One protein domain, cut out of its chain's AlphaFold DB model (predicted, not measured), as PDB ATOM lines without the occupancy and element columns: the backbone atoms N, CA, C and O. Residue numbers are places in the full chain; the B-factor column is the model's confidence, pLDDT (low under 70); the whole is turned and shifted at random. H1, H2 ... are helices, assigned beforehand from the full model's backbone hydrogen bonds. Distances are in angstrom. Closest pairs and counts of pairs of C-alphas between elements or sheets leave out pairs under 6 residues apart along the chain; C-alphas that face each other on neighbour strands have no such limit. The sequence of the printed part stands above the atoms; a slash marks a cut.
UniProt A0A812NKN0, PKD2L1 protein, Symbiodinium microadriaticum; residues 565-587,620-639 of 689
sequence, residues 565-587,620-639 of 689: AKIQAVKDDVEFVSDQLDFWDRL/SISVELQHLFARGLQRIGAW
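This is residues 565 to 587 and 620 to 639 of the 689 residues of the protein "PKD2L1 protein" of Symbiodinium microadriaticum (UniProt A0A812NKN0). Two long helices, H1 and H2, lie loosely side by side and run opposite ways, making a flat, narrow slab. They are shifted along each other, and two stretches stick out at opposite ends of the slab: residues 581 to 587, of which 581 to 586 belong to H1, and residues 633 to 639 of H2. The printed part has 43 residues, with two named helices in the order H1, H2 and no named strand; the class is all helix. The whole is loose, with a radius of gyration of the C-alphas of 11.8 A, and the C-alphas span 38 by 22 by 8 A.

Begin with the longest helix, H1, residues 565 to 586, and look from it to H2, residues 620 to 639. The two are close but not clearly touching, with 1 pair of C-alphas within 8 A. Find that closest pair at Asp 573 and Leu 628, whose C-alphas are 7.8 A apart. The helices stand at a shallow tilt of 17 degrees and run opposite ways, 13.6 A from centre to centre. In H1 and H2 every O i to N i+4 pair is within hydrogen-bond range.

Find C-alpha 565 at (22.947, 47.335, 25.837); from there H1 runs 31.2 A to C-alpha 586 at (42.827, 26.859, 13.125). Then find C-alpha 620 at (26.492, 19.990, 17.131), from which H2 runs 28.7 A to C-alpha 639 at (11.313, 44.289, 17.902).

The two C-alphas farthest apart are those of Leu 587 and Trp 639, 37.6 A. The link from H1 to H2 goes across the cut: residues 588 to 619 are not printed, and C-alphas 587 and 620 are 16.7 A apart. The mean pLDDT of the printed part is 70.3, and 18 residues are under 70, among them residues 584 to 587 and 635 to 637.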
ATOM      1  N   ALA A 565      23.283  48.699  25.433       73.88
ATOM      2  CA  ALA A 565      22.947  47.335  25.837       73.88
ATOM      3  C   ALA A 565      22.421  46.487  24.663       73.88
ATOM      4  O   ALA A 565      22.789  45.317  24.534       73.88
ATOM      5  N   LYS A 566      21.608  47.073  23.767       73.62
ATOM      6  CA  LYS A 566      21.157  46.401  22.533       73.62
ATOM      7  C   LYS A 566      22.330  46.120  21.584       73.62
ATOM      8  O   LYS A 566      22.415  45.018  21.049       73.62
ATOM      9  N   ILE A 567      23.246  47.077  21.406       68.94
ATOM     10  CA  ILE A 567      24.451  46.909  20.573       68.94
ATOM     11  C   ILE A 567      25.391  45.859  21.168       68.94
ATOM     12  O   ILE A 567      25.907  45.019  20.434       68.94
ATOM     13  N   GLN A 568      25.594  45.876  22.484       74.25
ATOM     14  CA  GLN A 568      26.481  44.944  23.169       74.25
ATOM     15  C   GLN A 568      25.974  43.505  23.039       74.25
ATOM     16  O   GLN A 568      26.750  42.626  22.695       74.25
ATOM     17  N   ALA A 569      24.665  43.275  23.180       72.62
ATOM     18  CA  ALA A 569      24.085  41.950  22.978       72.62
ATOM     19  C   ALA A 569      24.286  41.416  21.546       72.62
ATOM     20  O   ALA A 569      24.487  40.219  21.365       72.62
ATOM     21  N   VAL A 570      24.244  42.291  20.533       71.00
ATOM     22  CA  VAL A 570      24.539  41.918  19.137       71.00
ATOM     23  C   VAL A 570      26.032  41.653  18.947       71.00
ATOM     24  O   VAL A 570      26.404  40.719  18.243       71.00
ATOM     25  N   LYS A 571      26.892  42.454  19.579       75.25
ATOM     26  CA  LYS A 571      28.341  42.268  19.537       75.25
ATOM     27  C   LYS A 571      28.751  40.931  20.159       75.25
ATOM     28  O   LYS A 571      29.530  40.222  19.538       75.25
ATOM     29  N   ASP A 572      28.190  40.574  21.310       77.69
ATOM     30  CA  ASP A 572      28.468  39.307  21.995       77.69
ATOM     31  C   ASP A 572      28.057  38.098  21.126       77.69
ATOM     32  O   ASP A 572      28.776  37.103  21.055       77.69
ATOM     33  N   ASP A 573      26.932  38.200  20.403       71.56
ATOM     34  CA  ASP A 573      26.492  37.159  19.462       71.56
ATOM     35  C   ASP A 573      27.454  37.042  18.254       71.56
ATOM     36  O   ASP A 573      27.736  35.937  17.786       71.56
ATOM     37  N   VAL A 574      27.995  38.163  17.758       72.62
ATOM     38  CA  VAL A 574      28.985  38.185  16.661       72.62
ATOM     39  C   VAL A 574      30.345  37.656  17.116       72.62
ATOM     40  O   VAL A 574      30.980  36.908  16.376       72.62
ATOM     41  N   GLU A 575      30.788  38.014  18.319       76.12
ATOM     42  CA  GLU A 575      32.052  37.562  18.908       76.12
ATOM     43  C   GLU A 575      32.025  36.046  19.136       76.12
ATOM     44  O   GLU A 575      32.954  35.355  18.732       76.12
ATOM     45  N   PHE A 576      30.903  35.500  19.614       77.69
ATOM     46  CA  PHE A 576      30.712  34.053  19.717       77.69
ATOM     47  C   PHE A 576      30.811  33.337  18.358       77.69
ATOM     48  O   PHE A 576      31.434  32.280  18.250       77.69
ATOM     49  N   VAL A 577      30.202  33.895  17.304       70.75
ATOM     50  CA  VAL A 577      30.289  33.323  15.948       70.75
ATOM     51  C   VAL A 577      31.714  33.430  15.395       70.75
ATOM     52  O   VAL A 577      32.183  32.495  14.746       70.75
ATOM     53  N   SER A 578      32.407  34.535  15.675       73.12
ATOM     54  CA  SER A 578      33.806  34.742  15.292       73.12
ATOM     55  C   SER A 578      34.737  33.747  15.983       73.12
ATOM     56  O   SER A 578      35.564  33.147  15.310       73.12
ATOM     57  N   ASP A 579      34.574  33.511  17.286       73.19
ATOM     58  CA  ASP A 579      35.387  32.554  18.051       73.19
ATOM     59  C   ASP A 579      35.201  31.115  17.554       73.19
ATOM     60  O   ASP A 579      36.154  30.335  17.479       73.19
ATOM     61  N   GLN A 580      33.970  30.758  17.175       69.62
ATOM     62  CA  GLN A 580      33.689  29.467  16.554       69.62
ATOM     63  C   GLN A 580      34.350  29.354  15.178       69.62
ATOM     64  O   GLN A 580      34.986  28.343  14.893       69.62
ATOM     65  N   LEU A 581      34.249  30.385  14.335       68.06
ATOM     66  CA  LEU A 581      34.935  30.423  13.040       68.06
ATOM     67  C   LEU A 581      36.456  30.308  13.194       68.06
ATOM     68  O   LEU A 581      37.063  29.499  12.500       68.06
ATOM     69  N   ASP A 582      37.048  31.022  14.150       68.62
ATOM     70  CA  ASP A 582      38.479  30.963  14.455       68.62
ATOM     71  C   ASP A 582      38.923  29.560  14.896       68.62
ATOM     72  O   ASP A 582      40.008  29.106  14.527       68.62
ATOM     73  N   PHE A 583      38.101  28.842  15.671       71.12
ATOM     74  CA  PHE A 583      38.367  27.444  16.027       71.12
ATOM     75  C   PHE A 583      38.427  26.541  14.782       71.12
ATOM     76  O   PHE A 583      39.327  25.707  14.668       71.12
ATOM     77  N   TRP A 584      37.521  26.740  13.820       65.75
ATOM     78  CA  TRP A 584      37.501  25.978  12.567       65.75
ATOM     79  C   TRP A 584      38.592  26.399  11.574       65.75
ATOM     80  O   TRP A 584      39.120  25.545  10.863       65.75
ATOM     81  N   ASP A 585      38.989  27.670  11.547       62.12
ATOM     82  CA  ASP A 585      40.094  28.146  10.707       62.12
ATOM     83  C   ASP A 585      41.460  27.668  11.224       62.12
ATOM     84  O   ASP A 585      42.354  27.364  10.432       62.12
ATOM     85  N   ARG A 586      41.624  27.491  12.544       63.09
ATOM     86  CA  ARG A 586      42.827  26.859  13.125       63.09
ATOM     87  C   ARG A 586      43.002  25.400  12.695       63.09
ATOM     88  O   ARG A 586      44.130  24.924  12.626       63.09
ATOM     89  N   LEU A 587      41.921  24.717  12.321       61.59
ATOM     90  CA  LEU A 587      41.929  23.342  11.805       61.59
ATOM     91  C   LEU A 587      42.337  23.244  10.317       61.59
ATOM     92  O   LEU A 587      42.023  22.248   9.677       61.59
ATOM     93  N   SER A 620      26.343  19.101  15.973       73.44
ATOM     94  CA  SER A 620      26.492  19.990  17.131       73.44
ATOM     95  C   SER A 620      26.456  21.461  16.717       73.44
ATOM     96  O   SER A 620      25.661  22.226  17.253       73.44
ATOM     97  N   ILE A 621      27.233  21.836  15.697       71.12
ATOM     98  CA  ILE A 621      27.244  23.193  15.131       71.12
ATOM     99  C   ILE A 621      25.863  23.563  14.590       71.12
ATOM    100  O   ILE A 621      25.392  24.677  14.795       71.12
ATOM    101  N   SER A 622      25.192  22.629  13.913       64.62
ATOM    102  CA  SER A 622      23.837  22.841  13.396       64.62
ATOM    103  C   SER A 622      22.847  23.134  14.527       64.62
ATOM    104  O   SER A 622      22.050  24.062  14.413       64.62
ATOM    105  N   VAL A 623      22.934  22.408  15.646       74.50
ATOM    106  CA  VAL A 623      22.092  22.638  16.831       74.50
ATOM    107  C   VAL A 623      22.420  23.975  17.508       74.50
ATOM    108  O   VAL A 623      21.509  24.713  17.883       74.50
ATOM    109  N   GLU A 624      23.696  24.337  17.630       72.75
ATOM    110  CA  GLU A 624      24.109  25.614  18.229       72.75
ATOM    111  C   GLU A 624      23.722  26.820  17.364       72.75
ATOM    112  O   GLU A 624      23.160  27.790  17.879       72.75
ATOM    113  N   LEU A 625      23.913  26.736  16.043       67.69
ATOM    114  CA  LEU A 625      23.432  27.738  15.093       67.69
ATOM    115  C   LEU A 625      21.910  27.844  15.137       67.69
ATOM    116  O   LEU A 625      21.385  28.951  15.159       67.69
ATOM    117  N   GLN A 626      21.184  26.724  15.208       66.75
ATOM    118  CA  GLN A 626      19.729  26.748  15.362       66.75
ATOM    119  C   GLN A 626      19.300  27.482  16.635       66.75
ATOM    120  O   GLN A 626      18.357  28.269  16.586       66.75
ATOM    121  N   HIS A 627      19.996  27.286  17.757       73.88
ATOM    122  CA  HIS A 627      19.701  28.005  18.997       73.88
ATOM    123  C   HIS A 627      20.029  29.501  18.922       73.88
ATOM    124  O   HIS A 627      19.237  30.313  19.407       73.88
ATOM    125  N   LEU A 628      21.143  29.881  18.290       71.81
ATOM    126  CA  LEU A 628      21.493  31.282  18.037       71.81
ATOM    127  C   LEU A 628      20.488  31.964  17.112       71.81
ATOM    128  O   LEU A 628      19.970  33.026  17.447       71.81
ATOM    129  N   PHE A 629      20.152  31.331  15.989       65.94
ATOM    130  CA  PHE A 629      19.154  31.840  15.056       65.94
ATOM    131  C   PHE A 629      17.775  31.923  15.703       65.94
ATOM    132  O   PHE A 629      17.090  32.920  15.508       65.94
ATOM    133  N   ALA A 630      17.375  30.941  16.514       70.56
ATOM    134  CA  ALA A 630      16.116  30.994  17.250       70.56
ATOM    135  C   ALA A 630      16.090  32.168  18.239       70.56
ATOM    136  O   ALA A 630      15.106  32.903  18.289       70.56
ATOM    137  N   ARG A 631      17.180  32.399  18.982       73.88
ATOM    138  CA  ARG A 631      17.293  33.525  19.920       73.88
ATOM    139  C   ARG A 631      17.312  34.877  19.193       73.88
ATOM    140  O   ARG A 631      16.650  35.812  19.639       73.88
ATOM    141  N   GLY A 632      18.019  34.967  18.068       67.06
ATOM    142  CA  GLY A 632      18.059  36.150  17.206       67.06
ATOM    143  C   GLY A 632      16.699  36.460  16.580       67.06
ATOM    144  O   GLY A 632      16.223  37.586  16.685       67.06
ATOM    145  N   LEU A 633      16.020  35.454  16.020       65.62
ATOM    146  CA  LEU A 633      14.666  35.578  15.472       65.62
ATOM    147  C   LEU A 633      13.644  35.953  16.542       65.62
ATOM    148  O   LEU A 633      12.745  36.731  16.260       65.62
ATOM    149  N   GLN A 634      13.785  35.456  17.771       72.88
ATOM    150  CA  GLN A 634      12.894  35.827  18.869       72.88
ATOM    151  C   GLN A 634      13.096  37.286  19.309       72.88
ATOM    152  O   GLN A 634      12.121  37.972  19.607       72.88
ATOM    153  N   ARG A 635      14.340  37.790  19.310       69.38
ATOM    154  CA  ARG A 635      14.628  39.218  19.554       69.38
ATOM    155  C   ARG A 635      14.122  40.107  18.419       69.38
ATOM    156  O   ARG A 635      13.500  41.124  18.696       69.38
ATOM    157  N   ILE A 636      14.355  39.711  17.166       66.31
ATOM    158  CA  ILE A 636      13.848  40.426  15.987       66.31
ATOM    159  C   ILE A 636      12.321  40.410  15.976       66.31
ATOM    160  O   ILE A 636      11.734  41.442  15.699       66.31
ATOM    161  N   GLY A 637      11.693  39.290  16.339       64.31
ATOM    162  CA  GLY A 637      10.246  39.170  16.492       64.31
ATOM    163  C   GLY A 637       9.706  40.128  17.547       64.31
ATOM    164  O   GLY A 637       8.791  40.876  17.256       64.31
ATOM    165  N   ALA A 638      10.338  40.215  18.721       70.12
ATOM    166  CA  ALA A 638       9.939  41.186  19.742       70.12
ATOM    167  C   ALA A 638      10.092  42.647  19.273       70.12
ATOM    168  O   ALA A 638       9.246  43.480  19.582       70.12
ATOM    169  N   TRP A 639      11.146  42.963  18.511       69.00
ATOM    170  CA  TRP A 639      11.313  44.289  17.902       69.00
ATOM    171  C   TRP A 639      10.314  44.546  16.774       69.00
ATOM    172  O   TRP A 639       9.841  45.669  16.630       69.00
TER     173      TRP A 639